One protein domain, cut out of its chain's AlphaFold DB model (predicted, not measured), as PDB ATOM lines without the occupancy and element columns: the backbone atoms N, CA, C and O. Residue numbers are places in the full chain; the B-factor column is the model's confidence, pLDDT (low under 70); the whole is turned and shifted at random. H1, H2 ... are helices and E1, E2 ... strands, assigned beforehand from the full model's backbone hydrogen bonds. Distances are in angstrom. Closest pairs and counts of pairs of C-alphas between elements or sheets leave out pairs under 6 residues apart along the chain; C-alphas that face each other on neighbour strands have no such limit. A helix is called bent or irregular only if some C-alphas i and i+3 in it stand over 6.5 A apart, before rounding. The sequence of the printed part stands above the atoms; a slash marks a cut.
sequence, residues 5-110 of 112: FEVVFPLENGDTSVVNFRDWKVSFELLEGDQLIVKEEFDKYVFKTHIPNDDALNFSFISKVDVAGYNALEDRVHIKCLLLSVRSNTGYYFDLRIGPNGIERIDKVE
ATOM      1  N   PHE A   5     136.855 153.203 166.656       89.62
ATOM      2  CA  PHE A   5     135.952 153.469 167.770       89.62
ATOM      3  C   PHE A   5     134.558 152.900 167.504       89.62
ATOM      4  O   PHE A   5     134.121 152.766 166.359       89.62
ATOM      5  N   GLU A   6     133.853 152.584 168.584       90.81
ATOM      6  CA  GLU A   6     132.504 152.033 168.534       90.81
ATOM      7  C   GLU A   6     131.481 153.125 168.855       90.81
ATOM      8  O   GLU A   6     131.664 153.935 169.771       90.81
ATOM      9  N   VAL A   7     130.381 153.151 168.106       89.19
ATOM     10  CA  VAL A   7     129.241 154.027 168.381       89.19
ATOM     11  C   VAL A   7     128.005 153.168 168.587       89.19
ATOM     12  O   VAL A   7     127.672 152.329 167.752       89.19
ATOM     13  N   VAL A   8     127.331 153.392 169.713       89.88
ATOM     14  CA  VAL A   8     126.091 152.704 170.073       89.88
ATOM     15  C   VAL A   8     124.912 153.559 169.620       89.88
ATOM     16  O   VAL A   8     124.767 154.698 170.067       89.88
ATOM     17  N   PHE A   9     124.075 153.009 168.743       85.88
ATOM     18  CA  PHE A   9     122.852 153.636 168.252       85.88
ATOM     19  C   PHE A   9     121.626 152.952 168.876       85.88
ATOM     20  O   PHE A   9     121.505 151.728 168.767       85.88
ATOM     21  N   PRO A  10     120.713 153.699 169.522       88.19
ATOM     22  CA  PRO A  10     119.446 153.141 169.978       88.19
ATOM     23  C   PRO A  10     118.542 152.833 168.776       88.19
ATOM     24  O   PRO A  10     118.460 153.621 167.835       88.19
ATOM     25  N   LEU A  11     117.863 151.688 168.814       87.69
ATOM     26  CA  LEU A  11     116.882 151.272 167.816       87.69
ATOM     27  C   LEU A  11     115.459 151.547 168.321       87.69
ATOM     28  O   LEU A  11     115.203 151.573 169.524       87.69
ATOM     29  N   GLU A  12     114.508 151.723 167.400       90.62
ATOM     30  CA  GLU A  12     113.106 152.032 167.739       90.62
ATOM     31  C   GLU A  12     112.420 150.930 168.566       90.62
ATOM     32  O   GLU A  12     111.465 151.197 169.290       90.62
ATOM     33  N   ASN A  13     112.921 149.694 168.496       89.69
ATOM     34  CA  ASN A  13     112.410 148.551 169.253       89.69
ATOM     35  C   ASN A  13     112.966 148.451 170.690       89.69
ATOM     36  O   ASN A  13     112.632 147.502 171.396       89.69
ATOM     37  N   GLY A  14     113.802 149.403 171.123       87.19
ATOM     38  CA  GLY A  14     114.439 149.408 172.444       87.19
ATOM     39  C   GLY A  14     115.772 148.654 172.521       87.19
ATOM     40  O   GLY A  14     116.433 148.721 173.558       87.19
ATOM     41  N   ASP A  15     116.197 147.991 171.441       92.06
ATOM     42  CA  ASP A  15     117.527 147.388 171.344       92.06
ATOM     43  C   ASP A  15     118.598 148.444 171.019       92.06
ATOM     44  O   ASP A  15     118.316 149.617 170.749       92.06
ATOM     45  N   THR A  16     119.862 148.021 171.013       91.44
ATOM     46  CA  THR A  16     120.982 148.848 170.555       91.44
ATOM     47  C   THR A  16     121.748 148.167 169.427       91.44
ATOM     48  O   THR A  16     121.929 146.951 169.416       91.44
ATOM     49  N   SER A  17     122.207 148.967 168.469       90.62
ATOM     50  CA  SER A  17     123.150 148.551 167.433       90.62
ATOM     51  C   SER A  17     124.519 149.154 167.726       90.62
ATOM     52  O   SER A  17     124.618 150.338 168.046       90.62
ATOM     53  N   VAL A  18     125.578 148.353 167.616       90.50
ATOM     54  CA  VAL A  18     126.963 148.825 167.739       90.50
ATOM     55  C   VAL A  18     127.569 148.899 166.347       90.50
ATOM     56  O   VAL A  18     127.630 147.895 165.635       90.50
ATOM     57  N   VAL A  19     128.018 150.089 165.955       89.00
ATOM     58  CA  VAL A  19     128.693 150.322 164.676       89.00
ATOM     59  C   VAL A  19     130.155 150.651 164.932       89.00
ATOM     60  O   VAL A  19     130.479 151.555 165.703       89.00
ATOM     61  N   ASN A  20     131.034 149.933 164.239       88.62
ATOM     62  CA  ASN A  20     132.477 150.087 164.355       88.62
ATOM     63  C   ASN A  20     133.008 150.984 163.240       88.62
ATOM     64  O   ASN A  20     132.958 150.623 162.063       88.62
ATOM     65  N   PHE A  21     133.557 152.133 163.621       88.25
ATOM     66  CA  PHE A  21     134.261 153.035 162.720       88.25
ATOM     67  C   PHE A  21     135.753 152.741 162.789       88.25
ATOM     68  O   PHE A  21     136.349 152.736 163.866       88.25
ATOM     69  N   ARG A  22     136.368 152.493 161.633       85.50
ATOM     70  CA  ARG A  22     137.821 152.332 161.543       85.50
ATOM     71  C   ARG A  22     138.480 153.696 161.416       85.50
ATOM     72  O   ARG A  22     138.012 154.541 160.653       85.50
ATOM     73  N   ASP A  23     139.574 153.882 162.142       85.19
ATOM     74  CA  ASP A  23     140.434 155.040 161.957       85.19
ATOM     75  C   ASP A  23     141.235 154.879 160.666       85.19
ATOM     76  O   ASP A  23     141.673 153.786 160.299       85.19
ATOM     77  N   TRP A  24     141.444 156.006 159.997       86.94
ATOM     78  CA  TRP A  24     142.233 156.085 158.781       86.94
ATOM     79  C   TRP A  24     143.575 156.720 159.112       86.94
ATOM     80  O   TRP A  24     143.651 157.684 159.879       86.94
ATOM     81  N   LYS A  25     144.625 156.173 158.509       91.25
ATOM     82  CA  LYS A  25     145.933 156.810 158.438       91.25
ATOM     83  C   LYS A  25     146.106 157.417 157.059       91.25
ATOM     84  O   LYS A  25     145.655 156.851 156.066       91.25
ATOM     85  N   VAL A  26     146.778 158.551 157.018       92.81
ATOM     86  CA  VAL A  26     147.171 159.226 155.791       92.81
ATOM     87  C   VAL A  26     148.652 158.964 155.602       92.81
ATOM     88  O   VAL A  26     149.447 159.324 156.465       92.81
ATOM     89  N   SER A  27     149.006 158.325 154.489       94.62
ATOM     90  CA  SER A  27     150.389 158.219 154.030       94.62
ATOM     91  C   SER A  27     150.587 159.242 152.924       94.62
ATOM     92  O   SER A  27     149.884 159.200 151.914       94.62
ATOM     93  N   PHE A  28     151.519 160.160 153.125       93.50
ATOM     94  CA  PHE A  28     151.852 161.220 152.190       93.50
ATOM     95  C   PHE A  28     153.305 161.080 151.742       93.50
ATOM     96  O   PHE A  28     154.202 160.923 152.568       93.50
ATOM     97  N   GLU A  29     153.534 161.153 150.435       93.94
ATOM     98  CA  GLU A  29     154.866 161.139 149.836       93.94
ATOM     99  C   GLU A  29     154.946 162.267 148.801       93.94
ATOM    100  O   GLU A  29     154.097 162.364 147.913       93.94
ATOM    101  N   LEU A  30     155.960 163.124 148.927       90.62
ATOM    102  CA  LEU A  30     156.326 164.113 147.918       90.62
ATOM    103  C   LEU A  30     157.596 163.639 147.223       90.62
ATOM    104  O   LEU A  30     158.605 163.385 147.886       90.62
ATOM    105  N   LEU A  31     157.551 163.564 145.897       91.25
ATOM    106  CA  LEU A  31     158.689 163.200 145.067       91.25
ATOM    107  C   LEU A  31     158.982 164.310 144.056       91.25
ATOM    108  O   LEU A  31     158.058 164.902 143.497       91.25
ATOM    109  N   GLU A  32     160.263 164.550 143.793       87.25
ATOM    110  CA  GLU A  32     160.736 165.321 142.645       87.25
ATOM    111  C   GLU A  32     161.372 164.348 141.644       87.25
ATOM    112  O   GLU A  32     162.455 163.803 141.868       87.25
ATOM    113  N   GLY A  33     160.652 164.049 140.558       89.69
ATOM    114  CA  GLY A  33     160.979 162.890 139.724       89.69
ATOM    115  C   GLY A  33     160.879 161.599 140.545       89.69
ATOM    116  O   GLY A  33     159.834 161.328 141.131       89.69
ATOM    117  N   ASP A  34     161.976 160.841 140.618       95.00
ATOM    118  CA  ASP A  34     162.079 159.620 141.434       95.00
ATOM    119  C   ASP A  34     162.700 159.871 142.822       95.00
ATOM    120  O   ASP A  34     162.825 158.952 143.635       95.00
ATOM    121  N   GLN A  35     163.127 161.105 143.109       92.69
ATOM    122  CA  GLN A  35     163.740 161.444 144.385       92.69
ATOM    123  C   GLN A  35     162.659 161.725 145.427       92.69
ATOM    124  O   GLN A  35     161.877 162.663 145.292       92.69
ATOM    125  N   LEU A  36     162.645 160.937 146.503       91.25
ATOM    126  CA  LEU A  36     161.796 161.202 147.660       91.25
ATOM    127  C   LEU A  36     162.268 162.476 148.376       91.25
ATOM    128  O   LEU A  36     163.405 162.536 148.843       91.25
ATOM    129  N   ILE A  37     161.375 163.458 148.484       89.38
ATOM    130  CA  ILE A  37     161.608 164.721 149.194       89.38
ATOM    131  C   ILE A  37     161.119 164.614 150.637       89.38
ATOM    132  O   ILE A  37     161.877 164.869 151.568       89.38
ATOM    133  N   VAL A  38     159.869 164.184 150.832       91.12
ATOM    134  CA  VAL A  38     159.300 163.932 152.163       91.12
ATOM    135  C   VAL A  38     158.380 162.721 152.136       91.12
ATOM    136  O   VAL A  38     157.643 162.500 151.175       91.12
ATOM    137  N   LYS A  39     158.408 161.951 153.225       94.19
ATOM    138  CA  LYS A  39     157.440 160.901 153.534       94.19
ATOM    139  C   LYS A  39     156.901 161.121 154.936       94.19
ATOM    140  O   LYS A  39     157.678 161.147 155.884       94.19
ATOM    141  N   GLU A  40     155.586 161.224 155.049       94.56
ATOM    142  CA  GLU A  40     154.895 161.464 156.309       94.56
ATOM    143  C   GLU A  40     153.729 160.486 156.468       94.56
ATOM    144  O   GLU A  40     152.986 160.225 155.521       94.56
ATOM    145  N   GLU A  41     153.544 159.959 157.676       95.12
ATOM    146  CA  GLU A  41     152.360 159.183 158.036       95.12
ATOM    147  C   GLU A  41     151.706 159.806 159.266       95.12
ATOM    148  O   GLU A  41     152.344 159.951 160.308       95.12
ATOM    149  N   PHE A  42     150.419 160.130 159.170       93.94
ATOM    150  CA  PHE A  42     149.683 160.697 160.294       93.94
ATOM    151  C   PHE A  42     148.256 160.163 160.407       93.94
ATOM    152  O   PHE A  42     147.659 159.663 159.453       93.94
ATOM    153  N   ASP A  43     147.699 160.275 161.609       93.88
ATOM    154  CA  ASP A  43     146.308 159.961 161.925       93.88
ATOM    155  C   ASP A  43     145.632 161.157 162.610       93.88
ATOM    156  O   ASP A  43     146.222 162.226 162.770       93.88
ATOM    157  N   LYS A  44     144.372 160.991 163.022       92.81
ATOM    158  CA  LYS A  44     143.588 162.066 163.644       92.81
ATOM    159  C   LYS A  44     144.243 162.682 164.889       92.81
ATOM    160  O   LYS A  44     143.934 163.824 165.224       92.81
ATOM    161  N   TYR A  45     145.144 161.976 165.578       92.38
ATOM    162  CA  TYR A  45     145.720 162.453 166.837       92.38
ATOM    163  C   TYR A  45     146.707 163.610 166.658       92.38
ATOM    164  O   TYR A  45     146.970 164.323 167.630       92.38
ATOM    165  N   VAL A  46     147.181 163.880 165.435       94.00
ATOM    166  CA  VAL A  46     147.953 165.105 165.153       94.00
ATOM    167  C   VAL A  46     147.133 166.376 165.399       94.00
ATOM    168  O   VAL A  46     147.692 167.427 165.698       94.00
ATOM    169  N   PHE A  47     145.798 166.283 165.378       93.31
ATOM    170  CA  PHE A  47     144.893 167.413 165.610       93.31
ATOM    171  C   PHE A  47     144.546 167.650 167.085       93.31
ATOM    172  O   PHE A  47     143.819 168.598 167.381       93.31
ATOM    173  N   LYS A  48     145.050 166.834 168.025       91.56
ATOM    174  CA  LYS A  48     144.609 166.857 169.436       91.56
ATOM    175  C   LYS A  48     144.695 168.226 170.105       91.56
ATOM    176  O   LYS A  48     143.820 168.584 170.876       91.56
ATOM    177  N   THR A  49     145.714 169.023 169.783       91.19
ATOM    178  CA  THR A  49     145.915 170.346 170.395       91.19
ATOM    179  C   THR A  49     144.947 171.405 169.868       91.19
ATOM    180  O   THR A  49     144.883 172.497 170.420       91.19
ATOM    181  N   HIS A  50     144.203 171.098 168.804       90.88
ATOM    182  CA  HIS A  50     143.280 172.010 168.129       90.88
ATOM    183  C   HIS A  50     141.809 171.617 168.318       90.88
ATOM    184  O   HIS A  50     140.908 172.324 167.855       90.88
ATOM    185  N   ILE A  51     141.551 170.493 168.988       86.62
ATOM    186  CA  ILE A  51     140.206 170.015 169.287       86.62
ATOM    187  C   ILE A  51     139.988 170.156 170.796       86.62
ATOM    188  O   ILE A  51     140.716 169.554 171.574       86.62
ATOM    189  N   PRO A  52     139.000 170.957 171.232       74.12
ATOM    190  CA  PRO A  52     138.855 171.358 172.632       74.12
ATOM    191  C   PRO A  52     138.384 170.241 173.576       74.12
ATOM    192  O   PRO A  52     138.394 170.433 174.786       74.12
ATOM    193  N   ASN A  53     137.931 169.104 173.043       79.38
ATOM    194  CA  ASN A  53     137.410 167.985 173.818       79.38
ATOM    195  C   ASN A  53     137.938 166.661 173.248       79.38
ATOM    196  O   ASN A  53     137.735 166.378 172.063       79.38
ATOM    197  N   ASP A  54     138.552 165.843 174.102       79.06
ATOM    198  CA  ASP A  54     139.052 164.512 173.752       79.06
ATOM    199  C   ASP A  54     137.947 163.617 173.176       79.06
ATOM    200  O   ASP A  54     138.189 162.897 172.210       79.06
ATOM    201  N   ASP A  55     136.709 163.718 173.668       82.94
ATOM    202  CA  ASP A  55     135.583 162.954 173.123       82.94
ATOM    203  C   ASP A  55     135.301 163.319 171.663       82.94
ATOM    204  O   ASP A  55     135.049 162.443 170.834       82.94
ATOM    205  N   ALA A  56     135.388 164.605 171.310       86.31
ATOM    206  CA  ALA A  56     135.159 165.025 169.935       86.31
ATOM    207  C   ALA A  56     136.174 164.369 168.992       86.31
ATOM    208  O   ALA A  56     135.776 163.856 167.948       86.31
ATOM    209  N   LEU A  57     137.454 164.315 169.375       90.50
ATOM    210  CA  LEU A  57     138.507 163.654 168.601       90.50
ATOM    211  C   LEU A  57     138.361 162.122 168.592       90.50
ATOM    212  O   LEU A  57     138.501 161.495 167.541       90.50
ATOM    213  N   ASN A  58     138.059 161.514 169.740       90.19
ATOM    214  CA  ASN A  58     137.968 160.060 169.893       90.19
ATOM    215  C   ASN A  58     136.871 159.458 169.009       90.19
ATOM    216  O   ASN A  58     137.097 158.421 168.385       90.19
ATOM    217  N   PHE A  59     135.736 160.150 168.880       91.06
ATOM    218  CA  PHE A  59     134.613 159.760 168.018       91.06
ATOM    219  C   PHE A  59     134.661 160.397 166.624       91.06
ATOM    220  O   PHE A  59     133.628 160.527 165.959       91.06
ATOM    221  N   SER A  60     135.848 160.823 166.190       92.25
ATOM    222  CA  SER A  60     136.075 161.360 164.854       92.25
ATOM    223  C   SER A  60     136.938 160.463 163.980       92.25
ATOM    224  O   SER A  60     137.746 159.691 164.486       92.25
ATOM    225  N   PHE A  61     136.833 160.629 162.664       92.25
ATOM    226  CA  PHE A  61     137.733 160.025 161.676       92.25
ATOM    227  C   PHE A  61     138.105 161.035 160.583       92.25
ATOM    228  O   PHE A  61     137.378 162.004 160.337       92.25
ATOM    229  N   ILE A  62     139.254 160.826 159.932       93.56
ATOM    230  CA  ILE A  62     139.668 161.629 158.773       93.56
ATOM    231  C   ILE A  62     138.777 161.229 157.599       93.56
ATOM    232  O   ILE A  62     138.845 160.100 157.125       93.56
ATOM    233  N   SER A  63     137.926 162.148 157.150       93.19
ATOM    234  CA  SER A  63     136.960 161.902 156.076       93.19
ATOM    235  C   SER A  63     137.462 162.349 154.712       93.19
ATOM    236  O   SER A  63     137.028 161.799 153.701       93.19
ATOM    237  N   LYS A  64     138.315 163.376 154.660       93.94
ATOM    238  CA  LYS A  64     138.894 163.873 153.410       93.94
ATOM    239  C   LYS A  64     140.288 164.428 153.659       93.94
ATOM    240  O   LYS A  64     140.524 165.081 154.673       93.94
ATOM    241  N   VAL A  65     141.165 164.200 152.691       95.56
ATOM    242  CA  VAL A  65     142.481 164.825 152.564       95.56
ATOM    243  C   VAL A  65     142.571 165.388 151.152       95.56
ATOM    244  O   VAL A  65     142.145 164.730 150.204       95.56
ATOM    245  N   ASP A  66     143.068 166.609 151.014       95.50
ATOM    246  CA  ASP A  66     143.205 167.297 149.735       95.50
ATOM    247  C   ASP A  66     144.539 168.041 149.688       95.50
ATOM    248  O   ASP A  66     144.941 168.646 150.682       95.50
ATOM    249  N   VAL A  67     145.226 168.026 148.550       94.50
ATOM    250  CA  VAL A  67     146.453 168.811 148.369       94.50
ATOM    251  C   VAL A  67     146.044 170.183 147.849       94.50
ATOM    252  O   VAL A  67     145.623 170.329 146.706       94.50
ATOM    253  N   ALA A  68     146.143 171.196 148.705       93.44
ATOM    254  CA  ALA A  68     145.721 172.558 148.395       93.44
ATOM    255  C   ALA A  68     146.763 173.334 147.574       93.44
ATOM    256  O   ALA A  68     146.405 174.267 146.857       93.44
ATOM    257  N   GLY A  69     148.041 172.964 147.677       93.25
ATOM    258  CA  GLY A  69     149.106 173.587 146.902       93.25
ATOM    259  C   GLY A  69     150.501 173.108 147.286       93.25
ATOM    260  O   GLY A  69     150.688 172.415 148.285       93.25
ATOM    261  N   TYR A  70     151.479 173.515 146.484       92.31
ATOM    262  CA  TYR A  70     152.898 173.239 146.686       92.31
ATOM    263  C   TYR A  70     153.713 174.517 146.469       92.31
ATOM    264  O   TYR A  70     153.514 175.223 145.479       92.31
ATOM    265  N   ASN A  71     154.621 174.814 147.395       89.81
ATOM    266  CA  ASN A  71     155.613 175.872 147.282       89.81
ATOM    267  C   ASN A  71     156.989 175.250 147.014       89.81
ATOM    268  O   ASN A  71     157.641 174.765 147.937       89.81
ATOM    269  N   ALA A  72     157.427 175.327 145.758       86.25
ATOM    270  CA  ALA A  72     158.699 174.769 145.304       86.25
ATOM    271  C   ALA A  72     159.945 175.491 145.841       86.25
ATOM    272  O   ALA A  72     161.026 174.927 145.810       86.25
ATOM    273  N   LEU A  73     159.831 176.738 146.315       86.44
ATOM    274  CA  LEU A  73     160.988 177.457 146.871       86.44
ATOM    275  C   LEU A  73     161.323 177.008 148.296       86.44
ATOM    276  O   LEU A  73     162.436 177.229 148.764       86.44
ATOM    277  N   GLU A  74     160.346 176.434 148.993       85.50
ATOM    278  CA  GLU A  74     160.462 176.037 150.397       85.50
ATOM    279  C   GLU A  74     160.262 174.526 150.593       85.50
ATOM    280  O   GLU A  74     160.221 174.079 151.735       85.50
ATOM    281  N   ASP A  75     160.085 173.761 149.507       85.38
ATOM    282  CA  ASP A  75     159.718 172.337 149.511       85.38
ATOM    283  C   ASP A  75     158.540 172.026 150.449       85.38
ATOM    284  O   ASP A  75     158.538 171.066 151.224       85.38
ATOM    285  N   ARG A  76     157.516 172.887 150.401       92.00
ATOM    286  CA  ARG A  76     156.372 172.848 151.319       92.00
ATOM    287  C   ARG A  76     155.075 172.531 150.614       92.00
ATOM    288  O   ARG A  76     154.682 173.210 149.668       92.00
ATOM    289  N   VAL A  77     154.349 171.562 151.148       94.62
ATOM    290  CA  VAL A  77     153.027 171.163 150.669       94.62
ATOM    291  C   VAL A  77     151.976 171.638 151.655       94.62
ATOM    292  O   VAL A  77     152.090 171.457 152.869       94.62
ATOM    293  N   HIS A  78     150.929 172.253 151.117       95.38
ATOM    294  CA  HIS A  78     149.738 172.615 151.863       95.38
ATOM    295  C   HIS A  78     148.688 171.526 151.662       95.38
ATOM    296  O   HIS A  78     148.234 171.288 150.543       95.38
ATOM    297  N   ILE A  79     148.301 170.870 152.751       95.88
ATOM    298  CA  ILE A  79     147.260 169.843 152.774       95.88
ATOM    299  C   ILE A  79     146.054 170.363 153.550       95.88
ATOM    300  O   ILE A  79     146.197 170.953 154.616       95.88
ATOM    301  N   LYS A  80     144.856 170.112 153.030       96.38
ATOM    302  CA  LYS A  80     143.581 170.327 153.710       96.38
ATOM    303  C   LYS A  80     143.030 169.000 154.196       96.38
ATOM    304  O   LYS A  80     142.873 168.070 153.411       96.38
ATOM    305  N   CYS A  81     142.680 168.929 155.471       96.12
ATOM    306  CA  CYS A  81     142.078 167.752 156.083       96.12
ATOM    307  C   CYS A  81     140.697 168.090 156.650       96.12
ATOM    308  O   CYS A  81     140.529 169.099 157.334       96.12
ATOM    309  N   LEU A  82     139.721 167.218 156.398       95.06
ATOM    310  CA  LEU A  82     138.417 167.235 157.054       95.06
ATOM    311  C   LEU A  82     138.332 166.061 158.021       95.06
ATOM    312  O   LEU A  82     138.393 164.897 157.615       95.06
ATOM    313  N   LEU A  83     138.134 166.384 159.289       93.75
ATOM    314  CA  LEU A  83     137.834 165.435 160.344       93.75
ATOM    315  C   LEU A  83     136.335 165.513 160.671       93.75
ATOM    316  O   LEU A  83     135.829 166.598 160.947       93.75
ATOM    317  N   LEU A  84     135.621 164.386 160.644       92.38
ATOM    318  CA  LEU A  84     134.194 164.331 160.984       92.38
ATOM    319  C   LEU A  84     133.994 163.621 162.318       92.38
ATOM    320  O   LEU A  84     134.427 162.480 162.463       92.38
ATOM    321  N   SER A  85     133.300 164.273 163.254       90.94
ATOM    322  CA  SER A  85     132.853 163.663 164.509       90.94
ATOM    323  C   SER A  85     131.465 163.063 164.351       90.94
ATOM    324  O   SER A  85     130.495 163.778 164.091       90.94
ATOM    325  N   VAL A  86     131.365 161.751 164.558       88.81
ATOM    326  CA  VAL A  86     130.110 161.003 164.401       88.81
ATOM    327  C   VAL A  86     129.102 161.382 165.484       88.81
ATOM    328  O   VAL A  86     127.915 161.511 165.201       88.81
ATOM    329  N   ARG A  87     129.556 161.596 166.727       83.88
ATOM    330  CA  ARG A  87     128.655 161.881 167.855       83.88
ATOM    331  C   ARG A  87     128.078 163.289 167.829       83.88
ATOM    332  O   ARG A  87     126.907 163.462 168.145       83.88
ATOM    333  N   SER A  88     128.892 164.288 167.496       84.38
ATOM    334  CA  SER A  88     128.449 165.685 167.509       84.38
ATOM    335  C   SER A  88     127.955 166.174 166.146       84.38
ATOM    336  O   SER A  88     127.542 167.327 166.040       84.38
ATOM    337  N   ASN A  89     128.023 165.334 165.103       85.00
ATOM    338  CA  ASN A  89     127.740 165.709 163.715       85.00
ATOM    339  C   ASN A  89     128.489 166.992 163.297       85.00
ATOM    340  O   ASN A  89     127.934 167.895 162.674       85.00
ATOM    341  N   THR A  90     129.748 167.113 163.728       88.56
ATOM    342  CA  THR A  90     130.583 168.306 163.526       88.56
ATOM    343  C   THR A  90     131.749 167.979 162.606       88.56
ATOM    344  O   THR A  90     132.434 166.976 162.808       88.56
ATOM    345  N   GLY A  91     131.997 168.847 161.625       91.94
ATOM    346  CA  GLY A  91     133.200 168.810 160.799       91.94
ATOM    347  C   GLY A  91     134.251 169.798 161.296       91.94
ATOM    348  O   GLY A  91     133.940 170.958 161.559       91.94
ATOM    349  N   TYR A  92     135.496 169.344 161.396       93.38
ATOM    350  CA  TYR A  92     136.659 170.165 161.712       93.38
ATOM    351  C   TYR A  92     137.578 170.214 160.496       93.38
ATOM    352  O   TYR A  92     138.010 169.174 159.994       93.38
ATOM    353  N   TYR A  93     137.873 171.424 160.035       95.56
ATOM    354  CA  TYR A  93     138.751 171.660 158.900       95.56
ATOM    355  C   TYR A  93     140.131 172.061 159.403       95.56
ATOM    356  O   TYR A  93     140.253 172.908 160.291       95.56
ATOM    357  N   PHE A  94     141.162 171.448 158.833       96.62
ATOM    358  CA  PHE A  94     142.549 171.708 159.183       96.62
ATOM    359  C   PHE A  94     143.370 172.000 157.937       96.62
ATOM    360  O   PHE A  94     143.267 171.289 156.939       96.62
ATOM    361  N   ASP A  95     144.215 173.017 158.041       96.25
ATOM    362  CA  ASP A  95     145.282 173.319 157.101       96.25
ATOM    363  C   ASP A  95     146.601 172.810 157.694       96.25
ATOM    364  O   ASP A  95     147.019 173.232 158.770       96.25
ATOM    365  N   LEU A  96     147.255 171.882 157.003       96.56
ATOM    366  CA  LEU A  96     148.555 171.338 157.375       96.56
ATOM    367  C   LEU A  96     149.615 171.873 156.418       96.56
ATOM    368  O   LEU A  96     149.412 171.911 155.203       96.56
ATOM    369  N   ARG A  97     150.774 172.230 156.965       95.50
ATOM    370  CA  ARG A  97     151.987 172.494 156.190       95.50
ATOM    371  C   ARG A  97     152.976 171.378 156.459       95.50
ATOM    372  O   ARG A  97     153.406 171.203 157.599       95.50
ATOM    373  N   ILE A  98     153.307 170.638 155.410       95.44
ATOM    374  CA  ILE A  98     154.310 169.579 155.442       95.44
ATOM    375  C   ILE A  98     155.530 170.091 154.691       95.44
ATOM    376  O   ILE A  98     155.412 170.476 153.530       95.44
ATOM    377  N   GLY A  99     156.669 170.138 155.373       93.31
ATOM    378  CA  GLY A  99     157.964 170.461 154.778       93.31
ATOM    379  C   GLY A  99     158.880 169.236 154.747       93.31
ATOM    380  O   GLY A  99     158.444 168.134 155.089       93.31
ATOM    381  N   PRO A 100     160.169 169.408 154.412       90.31
ATOM    382  CA  PRO A 100     161.128 168.303 154.295       90.31
ATOM    383  C   PRO A 100     161.296 167.464 155.572       90.31
ATOM    384  O   PRO A 100     161.704 166.308 155.509       90.31
ATOM    385  N   ASN A 101     160.973 168.039 156.735       91.62
ATOM    386  CA  ASN A 101     161.113 167.395 158.044       91.62
ATOM    387  C   ASN A 101     159.781 166.873 158.624       91.62
ATOM    388  O   ASN A 101     159.726 166.563 159.814       91.62
ATOM    389  N   GLY A 102     158.715 166.807 157.818       92.50
ATOM    390  CA  GLY A 102     157.389 166.338 158.233       92.50
ATOM    391  C   GLY A 102     156.389 167.473 158.470       92.50
ATOM    392  O   GLY A 102     156.461 168.528 157.835       92.50
ATOM    393  N   ILE A 103     155.411 167.256 159.356       95.12
ATOM    394  CA  ILE A 103     154.374 168.257 159.663       95.12
ATOM    395  C   ILE A 103     154.985 169.422 160.456       95.12
ATOM    396  O   ILE A 103     155.322 169.286 161.631       95.12
ATOM    397  N   GLU A 104     155.073 170.597 159.835       94.88
ATOM    398  CA  GLU A 104     155.656 171.800 160.443       94.88
ATOM    399  C   GLU A 104     154.607 172.668 161.141       94.88
ATOM    400  O   GLU A 104     154.907 173.376 162.105       94.88
ATOM    401  N   ARG A 105     153.369 172.655 160.637       94.81
ATOM    402  CA  ARG A 105     152.275 173.460 161.184       94.81
ATOM    403  C   ARG A 105     150.919 172.838 160.900       94.81
ATOM    404  O   ARG A 105     150.698 172.268 159.836       94.81
ATOM    405  N   ILE A 106     150.013 173.013 161.855       96.56
ATOM    406  CA  ILE A 106     148.603 172.648 161.764       96.56
ATOM    407  C   ILE A 106     147.812 173.877 162.204       96.56
ATOM    408  O   ILE A 106     148.039 174.384 163.298       96.56
ATOM    409  N   ASP A 107     146.907 174.353 161.361       95.31
ATOM    410  CA  ASP A 107     145.978 175.433 161.671       95.31
ATOM    411  C   ASP A 107     144.545 174.891 161.586       95.31
ATOM    412  O   ASP A 107     144.183 174.201 160.632       95.31
ATOM    413  N   LYS A 108     143.706 175.198 162.581       93.38
ATOM    414  CA  LYS A 108     142.265 174.933 162.499       93.38
ATOM    415  C   LYS A 108     141.603 176.044 161.690       93.38
ATOM    416  O   LYS A 108     141.784 177.218 161.998       93.38
ATOM    417  N   VAL A 109     140.809 175.667 160.697       91.69
ATOM    418  CA  VAL A 109     140.056 176.602 159.859       91.69
ATOM    419  C   VAL A 109     138.652 176.759 160.434       91.69
ATOM    420  O   VAL A 109     137.910 175.783 160.568       91.69
ATOM    421  N   GLU A 110     138.283 177.989 160.783       83.44
ATOM    422  CA  GLU A 110     136.910 178.333 161.152       83.44
ATOM    423  C   GLU A 110     136.099 178.616 159.885       83.44
ATOM    424  O   GLU A 110     136.497 179.430 159.051       83.44
TER     425      GLU A 110
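What this domain is: This is residues 5 to 110 of the 112 residues of an uncharacterized protein of Flavobacteriales bacterium (UniProt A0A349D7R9). A twisted sheet of four strands, E5 to E8, makes the main body; the two-stranded sheet of E3 and E4 is partly face to face with it, and two short helices, H1 and H2, pack on it. The hairpin E1 and E2 extends from this body as an arm and makes one end of the length. The printed part has 106 residues, with eight named strands and two named helices in the order E1 E2 E3 E4 H1 H2 E5 E6 E7 E8, and its class is mostly strand. The large sheet, in the order E5 E6 E7 E8, is a meander, each strand the antiparallel neighbour of the one before. The whole is loose, with a radius of gyration of the C-alphas of 16.8 A, and the C-alphas span 60 by 29 by 18 A.

How they stand to each other: Start at E1, residues 5 to 10, which forms an antiparallel hairpin with E2, residues 16 to 22; look for N 7 and O 19, 2.9 A apart. E3, residues 26 to 32, is apart from E2 and forms a hairpin with E4, residues 35 to 42, where N 28 and O 40 are 2.8 A apart. Next come H1, residues 44 to 50, and H2, residues 54 to 58, which touch; their closest C-alphas are those of Lys 48 and Leu 57, 6.9 A apart. H1 is irregular, with C-alphas 46 and 49 7.7 A apart; 0 of its 3 O i to N i+4 pairs and 3 of its 4 O i to N i+3 pairs are within hydrogen-bond range, while in H2 every O i to N i+4 pair is. Then find E5, residues 60 to 71, E6, residues 76 to 85, E7, residues 90 to 99, and E8, residues 102 to 109. Their hairpins show N 66 and O 80 at 2.8 A, N 81 and O 94 at 2.8 A, and N 95 and O 107 at 2.8 A. H1 is on this sheet; its closest C-alpha pair with E8 is His 50 and Lys 108, 6.4 A. H2 is on it too, and only just over E5, on which 3 of its 5 C-alphas fall. This sheet and that of E3 and E4 form a sandwich, two sheets face to face, with best planes 19 degrees apart; the closest C-alphas of E4 and E8 are those of Glu 40 and Gly 102, 5.8 A apart.

Where its parts are: Find C-alpha 5 at (135.952, 153.469, 167.770), where E1 begins. E5 begins at C-alpha 60, (136.075, 161.360, 164.854), bends by 56 degrees at residue 63 and measures 30.0 A. E6 measures 28.5 A, E7 28.8 A and E4 21.2 A. E8 measures 20.2 A and ends at C-alpha 109, (140.056, 176.602, 159.859).

The domain as a whole: The two C-alphas farthest apart are those of Asn 13 and Leu 73, at 60.8 A. The printed part has no cut, and each link between successive elements is tight. The mean pLDDT of the printed part of this model is 91.0, and no printed residue is under 70.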